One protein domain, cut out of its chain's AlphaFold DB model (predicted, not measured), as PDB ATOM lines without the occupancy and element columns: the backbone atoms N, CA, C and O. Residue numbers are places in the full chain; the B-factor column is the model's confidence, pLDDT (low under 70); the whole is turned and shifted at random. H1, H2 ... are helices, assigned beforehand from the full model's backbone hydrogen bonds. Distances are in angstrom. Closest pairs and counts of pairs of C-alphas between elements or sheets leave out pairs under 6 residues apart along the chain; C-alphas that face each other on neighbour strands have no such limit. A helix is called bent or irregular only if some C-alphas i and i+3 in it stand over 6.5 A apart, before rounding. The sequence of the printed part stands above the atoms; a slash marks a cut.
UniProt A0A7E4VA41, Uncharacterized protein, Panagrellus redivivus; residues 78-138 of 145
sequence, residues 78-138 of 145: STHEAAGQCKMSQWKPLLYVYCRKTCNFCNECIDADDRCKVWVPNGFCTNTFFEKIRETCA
ATOM      1  N   SER A  78      59.252 -14.085  15.375       96.12
ATOM      2  CA  SER A  78      60.469 -14.431  14.618       96.12
ATOM      3  C   SER A  78      61.619 -14.922  15.509       96.12
ATOM      4  O   SER A  78      62.332 -15.870  15.172       96.12
ATOM      5  N   THR A  79      61.765 -14.329  16.695       96.44
ATOM      6  CA  THR A  79      62.771 -14.726  17.692       96.44
ATOM      7  C   THR A  79      62.473 -16.095  18.313       96.44
ATOM      8  O   THR A  79      63.396 -16.880  18.534       96.44
ATOM      9  N   HIS A  80      61.196 -16.423  18.534       95.56
ATOM     10  CA  HIS A  80      60.756 -17.718  19.058       95.56
ATOM     11  C   HIS A  80      60.933 -18.847  18.029       95.56
ATOM     12  O   HIS A  80      61.325 -19.958  18.399       95.56
ATOM     13  N   GLU A  81      60.716 -18.562  16.739       95.25
ATOM     14  CA  GLU A  81      61.011 -19.484  15.632       95.25
ATOM     15  C   GLU A  81      62.516 -19.760  15.522       95.25
ATOM     16  O   GLU A  81      62.937 -20.917  15.565       95.25
ATOM     17  N   ALA A  82      63.333 -18.702  15.463       96.62
ATOM     18  CA  ALA A  82      64.789 -18.802  15.357       96.62
ATOM     19  C   ALA A  82      65.428 -19.515  16.564       96.62
ATOM     20  O   ALA A  82      66.404 -20.249  16.409       96.62
ATOM     21  N   ALA A  83      64.851 -19.358  17.761       96.62
ATOM     22  CA  ALA A  83      65.241 -20.090  18.966       96.62
ATOM     23  C   ALA A  83      64.680 -21.530  19.038       96.62
ATOM     24  O   ALA A  83      64.922 -22.236  20.019       96.62
ATOM     25  N   GLY A  84      63.912 -21.981  18.038       96.44
ATOM     26  CA  GLY A  84      63.326 -23.324  17.965       96.44
ATOM     27  C   GLY A  84      62.201 -23.599  18.972       96.44
ATOM     28  O   GLY A  84      61.788 -24.750  19.136       96.44
ATOM     29  N   GLN A  85      61.690 -22.568  19.650       97.00
ATOM     30  CA  GLN A  85      60.823 -22.704  20.825       97.00
ATOM     31  C   GLN A  85      59.431 -23.258  20.502       97.00
ATOM     32  O   GLN A  85      58.825 -23.886  21.364       97.00
ATOM     33  N   CYS A  86      58.979 -23.169  19.245       95.38
ATOM     34  CA  CYS A  86      57.779 -23.862  18.751       95.38
ATOM     35  C   CYS A  86      57.781 -25.384  19.036       95.38
ATOM     36  O   CYS A  86      56.730 -26.016  19.050       95.38
ATOM     37  N   LYS A  87      58.957 -25.994  19.257       94.44
ATOM     38  CA  LYS A  87      59.123 -27.429  19.556       94.44
ATOM     39  C   LYS A  87      59.270 -27.733  21.054       94.44
ATOM     40  O   LYS A  87      59.364 -28.899  21.428       94.44
ATOM     41  N   MET A  88      59.315 -26.715  21.916       95.06
ATOM     42  CA  MET A  88      59.500 -26.864  23.363       95.06
ATOM     43  C   MET A  88      58.155 -26.853  24.093       95.06
ATOM     44  O   MET A  88      57.419 -25.871  24.022       95.06
ATOM     45  N   SER A  89      57.867 -27.904  24.868       93.00
ATOM     46  CA  SER A  89      56.595 -28.038  25.604       93.00
ATOM     47  C   SER A  89      56.294 -26.822  26.498       93.00
ATOM     48  O   SER A  89      55.196 -26.281  26.459       93.00
ATOM     49  N   GLN A  90      57.306 -26.297  27.199       93.19
ATOM     50  CA  GLN A  90      57.191 -25.114  28.071       93.19
ATOM     51  C   GLN A  90      56.719 -23.826  27.366       93.19
ATOM     52  O   GLN A  90      56.160 -22.946  28.013       93.19
ATOM     53  N   TRP A  91      56.964 -23.704  26.059       95.25
ATOM     54  CA  TRP A  91      56.582 -22.544  25.251       95.25
ATOM     55  C   TRP A  91      55.300 -22.796  24.457       95.25
ATOM     56  O   TRP A  91      54.655 -21.838  24.030       95.25
ATOM     57  N   LYS A  92      54.901 -24.062  24.274       93.81
ATOM     58  CA  LYS A  92      53.770 -24.418  23.420       93.81
ATOM     59  C   LYS A  92      52.439 -23.772  23.844       93.81
ATOM     60  O   LYS A  92      51.804 -23.247  22.937       93.81
ATOM     61  N   PRO A  93      52.043 -23.674  25.132       93.94
ATOM     62  CA  PRO A  93      50.825 -22.951  25.520       93.94
ATOM     63  C   PRO A  93      50.777 -21.505  25.006       93.94
ATOM     64  O   PRO A  93      49.763 -21.063  24.477       93.94
ATOM     65  N   LEU A  94      51.893 -20.773  25.119       93.88
ATOM     66  CA  LEU A  94      51.984 -19.370  24.705       93.88
ATOM     67  C   LEU A  94      52.043 -19.239  23.180       93.88
ATOM     68  O   LEU A  94      51.297 -18.459  22.596       93.88
ATOM     69  N   LEU A  95      52.902 -20.019  22.521       95.25
ATOM     70  CA  LEU A  95      53.091 -19.937  21.071       95.25
ATOM     71  C   LEU A  95      51.886 -20.495  20.288       95.25
ATOM     72  O   LEU A  95      51.629 -20.055  19.173       95.25
ATOM     73  N   TYR A  96      51.108 -21.409  20.876       92.81
ATOM     74  CA  TYR A  96      49.843 -21.908  20.318       92.81
ATOM     75  C   TYR A  96      48.693 -20.893  20.404       92.81
ATOM     76  O   TYR A  96      47.718 -21.023  19.671       92.81
ATOM     77  N   VAL A  97      48.817 -19.863  21.243       92.00
ATOM     78  CA  VAL A  97      47.913 -18.704  21.248       92.00
ATOM     79  C   VAL A  97      48.463 -17.599  20.344       92.00
ATOM     80  O   VAL A  97      47.834 -17.233  19.358       92.00
ATOM     81  N   TYR A  98      49.661 -17.095  20.649       93.81
ATOM     82  CA  TYR A  98      50.162 -15.838  20.084       93.81
ATOM     83  C   TYR A  98      50.945 -15.983  18.768       93.81
ATOM     84  O   TYR A  98      51.192 -14.974  18.114       93.81
ATOM     85  N   CYS A  99      51.345 -17.200  18.378       95.88
ATOM     86  CA  CYS A  99      52.276 -17.464  17.270       95.88
ATOM     87  C   CYS A  99      51.817 -18.622  16.363       95.88
ATOM     88  O   CYS A  99      52.627 -19.458  15.937       95.88
ATOM     89  N   ARG A 100      50.505 -18.740  16.106       93.50
ATOM     90  CA  ARG A 100      49.932 -19.916  15.427       93.50
ATOM     91  C   ARG A 100      50.419 -20.087  13.996       93.50
ATOM     92  O   ARG A 100      50.467 -21.222  13.521       93.50
ATOM     93  N   LYS A 101      50.767 -19.007  13.304       95.12
ATOM     94  CA  LYS A 101      51.190 -19.054  11.904       95.12
ATOM     95  C   LYS A 101      52.702 -19.251  11.791       95.12
ATOM     96  O   LYS A 101      53.110 -20.180  11.100       95.12
ATOM     97  N   THR A 102      53.518 -18.495  12.525       96.81
ATOM     98  CA  THR A 102      54.974 -18.690  12.619       96.81
ATOM     99  C   THR A 102      55.333 -20.095  13.112       96.81
ATOM    100  O   THR A 102      56.159 -20.765  12.501       96.81
ATOM    101  N   CYS A 103      54.676 -20.604  14.159       95.81
ATOM    102  CA  CYS A 103      54.915 -21.971  14.633       95.81
ATOM    103  C   CYS A 103      54.124 -23.055  13.867       95.81
ATOM    104  O   CYS A 103      54.186 -24.226  14.242       95.81
ATOM    105  N   ASN A 104      53.397 -22.698  12.798       94.62
ATOM    106  CA  ASN A 104      52.587 -23.598  11.963       94.62
ATOM    107  C   ASN A 104      51.510 -24.418  12.724       94.62
ATOM    108  O   ASN A 104      51.046 -25.459  12.260       94.62
ATOM    109  N   PHE A 105      51.052 -23.922  13.876       92.69
ATOM    110  CA  PHE A 105      49.959 -24.502  14.663       92.69
ATOM    111  C   PHE A 105      48.558 -24.218  14.088       92.69
ATOM    112  O   PHE A 105      47.567 -24.667  14.659       92.69
ATOM    113  N   CYS A 106      48.438 -23.496  12.968       90.12
ATOM    114  CA  CYS A 106      47.148 -23.150  12.360       90.12
ATOM    115  C   CYS A 106      46.218 -24.347  12.098       90.12
ATOM    116  O   CYS A 106      45.008 -24.212  12.273       90.12
ATOM    117  N   ASN A 107      46.788 -25.497  11.720       87.38
ATOM    118  CA  ASN A 107      46.059 -26.741  11.443       87.38
ATOM    119  C   ASN A 107      46.113 -27.745  12.610       87.38
ATOM    120  O   ASN A 107      45.552 -28.835  12.508       87.38
ATOM    121  N   GLU A 108      46.798 -27.414  13.707       88.94
ATOM    122  CA  GLU A 108      46.685 -28.188  14.937       88.94
ATOM    123  C   GLU A 108      45.400 -27.780  15.671       88.94
ATOM    124  O   GLU A 108      45.131 -26.589  15.851       88.94
ATOM    125  N   CYS A 109      44.630 -28.774  16.119       89.31
ATOM    126  CA  CYS A 109      43.554 -28.582  17.086       89.31
ATOM    127  C   CYS A 109      43.713 -29.579  18.239       89.31
ATOM    128  O   CYS A 109      43.316 -30.745  18.171       89.31
ATOM    129  N   ILE A 110      44.391 -29.111  19.281       92.31
ATOM    130  CA  ILE A 110      44.792 -29.863  20.469       92.31
ATOM    131  C   ILE A 110      44.546 -29.021  21.725       92.31
ATOM    132  O   ILE A 110      44.235 -27.836  21.640       92.31
ATOM    133  N   ASP A 111      44.733 -29.626  22.891       94.62
ATOM    134  CA  ASP A 111      44.963 -28.878  24.122       94.62
ATOM    135  C   ASP A 111      46.473 -28.646  24.245       94.62
ATOM    136  O   ASP A 111      47.251 -29.600  24.260       94.62
ATOM    137  N   ALA A 112      46.897 -27.382  24.262       93.75
ATOM    138  CA  ALA A 112      48.311 -27.006  24.263       93.75
ATOM    139  C   ALA A 112      48.939 -26.949  25.668       93.75
ATOM    140  O   ALA A 112      50.148 -26.753  25.780       93.75
ATOM    141  N   ASP A 113      48.134 -27.123  26.723       95.00
ATOM    142  CA  ASP A 113      48.531 -27.058  28.131       95.00
ATOM    143  C   ASP A 113      47.814 -28.151  28.945       95.00
ATOM    144  O   ASP A 113      46.595 -28.305  28.859       95.00
ATOM    145  N   ASP A 114      48.542 -28.895  29.782       95.12
ATOM    146  CA  ASP A 114      47.961 -29.942  30.637       95.12
ATOM    147  C   ASP A 114      46.882 -29.421  31.603       95.12
ATOM    148  O   ASP A 114      45.972 -30.165  31.986       95.12
ATOM    149  N   ARG A 115      46.930 -28.133  31.969       95.12
ATOM    150  CA  ARG A 115      45.956 -27.489  32.863       95.12
ATOM    151  C   ARG A 115      44.558 -27.376  32.258       95.12
ATOM    152  O   ARG A 115      43.613 -27.147  33.012       95.12
ATOM    153  N   CYS A 116      44.376 -27.639  30.962       95.94
ATOM    154  CA  CYS A 116      43.052 -27.786  30.353       95.94
ATOM    155  C   CYS A 116      42.181 -28.822  31.088       95.94
ATOM    156  O   CYS A 116      40.990 -28.583  31.284       95.94
ATOM    157  N   LYS A 117      42.785 -29.892  31.632       96.25
ATOM    158  CA  LYS A 117      42.120 -30.896  32.493       96.25
ATOM    159  C   LYS A 117      41.444 -30.290  33.736       96.25
ATOM    160  O   LYS A 117      40.487 -30.860  34.247       96.25
ATOM    161  N   VAL A 118      41.928 -29.140  34.214       96.44
ATOM    162  CA  VAL A 118      41.387 -28.396  35.364       96.44
ATOM    163  C   VAL A 118      40.506 -27.233  34.904       96.44
ATOM    164  O   VAL A 118      39.418 -27.034  35.439       96.44
ATOM    165  N   TRP A 119      40.937 -26.466  33.902       95.25
ATOM    166  CA  TRP A 119      40.217 -25.278  33.430       95.25
ATOM    167  C   TRP A 119      38.870 -25.603  32.768       95.25
ATOM    168  O   TRP A 119      37.888 -24.902  33.006       95.25
ATOM    169  N   VAL A 120      38.796 -26.679  31.979       94.75
ATOM    170  CA  VAL A 120      37.573 -27.090  31.270       94.75
ATOM    171  C   VAL A 120      36.409 -27.364  32.243       94.75
ATOM    172  O   VAL A 120      35.388 -26.682  32.118       94.75
ATOM    173  N   PRO A 121      36.531 -28.248  33.263       95.31
ATOM    174  CA  PRO A 121      35.456 -28.470  34.237       95.31
ATOM    175  C   PRO A 121      35.198 -27.270  35.163       95.31
ATOM    176  O   PRO A 121      34.094 -27.140  35.680       95.31
ATOM    177  N   ASN A 122      36.158 -26.352  35.334       95.12
ATOM    178  CA  ASN A 122      35.947 -25.088  36.057       95.12
ATOM    179  C   ASN A 122      35.279 -23.988  35.195       95.12
ATOM    180  O   ASN A 122      35.259 -22.822  35.583       95.12
ATOM    181  N   GLY A 123      34.733 -24.324  34.019       92.44
ATOM    182  CA  GLY A 123      33.924 -23.406  33.208       92.44
ATOM    183  C   GLY A 123      34.712 -22.371  32.396       92.44
ATOM    184  O   GLY A 123      34.118 -21.467  31.810       92.44
ATOM    185  N   PHE A 124      36.038 -22.496  32.290       93.69
ATOM    186  CA  PHE A 124      36.847 -21.553  31.506       93.69
ATOM    187  C   PHE A 124      36.493 -21.584  30.006       93.69
ATOM    188  O   PHE A 124      36.643 -20.573  29.327       93.69
ATOM    189  N   CYS A 125      35.949 -22.698  29.494       91.12
ATOM    190  CA  CYS A 125      35.494 -22.819  28.104       91.12
ATOM    191  C   CYS A 125      34.310 -21.900  27.736       91.12
ATOM    192  O   CYS A 125      34.169 -21.525  26.569       91.12
ATOM    193  N   THR A 126      33.456 -21.542  28.704       88.31
ATOM    194  CA  THR A 126      32.214 -20.777  28.469       88.31
ATOM    195  C   THR A 126      32.336 -19.293  28.819       88.31
ATOM    196  O   THR A 126      31.563 -18.482  28.312       88.31
ATOM    197  N   ASN A 127      33.311 -18.914  29.649       86.81
ATOM    198  CA  ASN A 127      33.515 -17.534  30.084       86.81
ATOM    199  C   ASN A 127      34.380 -16.742  29.083       86.81
ATOM    200  O   ASN A 127      35.544 -17.066  28.850       86.81
ATOM    201  N   THR A 128      33.830 -15.658  28.529       84.81
ATOM    202  CA  THR A 128      34.512 -14.801  27.543       84.81
ATOM    203  C   THR A 128      35.728 -14.056  28.097       84.81
ATOM    204  O   THR A 128      36.606 -13.699  27.322       84.81
ATOM    205  N   PHE A 129      35.837 -13.862  29.415       88.56
ATOM    206  CA  PHE A 129      37.026 -13.262  30.038       88.56
ATOM    207  C   PHE A 129      38.284 -14.137  29.880       88.56
ATOM    208  O   PHE A 129      39.402 -13.631  29.907       88.56
ATOM    209  N   PHE A 130      38.114 -15.447  29.675       88.81
ATOM    210  CA  PHE A 130      39.207 -16.414  29.563       88.81
ATOM    211  C   PHE A 130      39.464 -16.873  28.120       88.81
ATOM    212  O   PHE A 130      39.908 -17.996  27.897       88.81
ATOM    213  N   GLU A 131      39.220 -16.011  27.127       88.56
ATOM    214  CA  GLU A 131      39.363 -16.317  25.694       88.56
ATOM    215  C   GLU A 131      40.680 -17.019  25.326       88.56
ATOM    216  O   GLU A 131      40.648 -18.057  24.669       88.56
ATOM    217  N   LYS A 132      41.826 -16.576  25.858       89.88
ATOM    218  CA  LYS A 132      43.109 -17.245  25.583       89.88
ATOM    219  C   LYS A 132      43.249 -18.639  26.208       89.88
ATOM    220  O   LYS A 132      43.949 -19.478  25.650       89.88
ATOM    221  N   ILE A 133      42.534 -18.944  27.293       90.81
ATOM    222  CA  ILE A 133      42.435 -20.318  27.824       90.81
ATOM    223  C   ILE A 133      41.492 -21.160  26.951       90.81
ATOM    224  O   ILE A 133      41.785 -22.327  26.703       90.81
ATOM    225  N   ARG A 134      40.415 -20.571  26.410       90.25
ATOM    226  CA  ARG A 134      39.526 -21.231  25.432       90.25
ATOM    227  C   ARG A 134      40.298 -21.643  24.175       90.25
ATOM    228  O   ARG A 134      40.162 -22.774  23.728       90.25
ATOM    229  N   GLU A 135      41.149 -20.756  23.657       89.88
ATOM    230  CA  GLU A 135      42.065 -21.039  22.544       89.88
ATOM    231  C   GLU A 135      43.140 -22.079  22.906       89.88
ATOM    232  O   GLU A 135      43.340 -23.026  22.152       89.88
ATOM    233  N   THR A 136      43.794 -21.954  24.072       93.12
ATOM    234  CA  THR A 136      44.804 -22.926  24.557       93.12
ATOM    235  C   THR A 136      44.226 -24.341  24.667       93.12
ATOM    236  O   THR A 136      44.901 -25.318  24.349       93.12
ATOM    237  N   CYS A 137      42.967 -24.451  25.094       94.69
ATOM    238  CA  CYS A 137      42.229 -25.700  25.264       94.69
ATOM    239  C   CYS A 137      41.280 -25.977  24.089       94.69
ATOM    240  O   CYS A 137      40.140 -26.398  24.291       94.69
ATOM    241  N   ALA A 138      41.729 -25.698  22.860       91.81
ATOM    242  CA  ALA A 138      40.911 -25.770  21.649       91.81
ATOM    243  C   ALA A 138      40.116 -27.079  21.526       91.81
ATOM    244  O   ALA A 138      38.945 -27.068  21.144       91.81
TER     245      ALA A 138
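AT A GLANCE: This is residues 78 to 138 of the 145 residues of an uncharacterized protein of Panagrellus redivivus (UniProt A0A7E4VA41). Four short helices and long loops make an elongated body of two lobes in a row: H1 and H2 lie in the first lobe, H3 and H4 in the second, and H2 meets the last residues of H4 where the lobes join. The long link, residues 99 to 115, arches from the first lobe to the second. The printed part has 61 residues, with four named helices in the order H1, H2, H3, H4 and no named strand. The class is all helix, with 28 of the 61 residues, under half, in named elements. It is compact, with a radius of gyration of the C-alphas of 11.9 A, and spans 36 by 18 by 18 A.

IN THESE COORDINATES: Find C-alpha 78 at (60.469, -14.431, 14.618); there H1 begins, residues 78 to 82. Go on to H2, residues 89 to 98, 14.9 A long. H3 is residues 116 to 119. H4 runs 13.4 A through residues 128 to 136, ending at C-alpha 136 at (44.804, -22.926, 24.557). H2 and H4 are irregular: C-alphas 90 and 93 are 7.2 A apart, C-alphas 129 and 132 8.5 A.

HOW THE PARTS SIT: H1 and H2 are only just apart, their closest C-alphas 8.2 A from each other. H2 touches H4 at a steep tilt of 52 degrees, opposite ways; look at their closest C-alphas, Pro 93 and Thr 136, 6.1 A apart. H3 only just touches H4, with 3 pairs of C-alphas within 8 A, the closest Cys 116 and Thr 136 at 7.8 A. H1 is apart from H3 and H4, and H2 from H3. In H1 the O i to N i+4 pair is within hydrogen-bond range; in H2 3 of 6 are, in H4 3 of 5, and H3 is too short for one.

THE WHOLE: Look to Ala 82 and Pro 121 for the two C-alphas farthest apart, 36.2 A. The printed part has no cut. The link from H2 to H3 is long, with 17 residues. The mean pLDDT of the printed part is 93.3, and no printed residue is under 70.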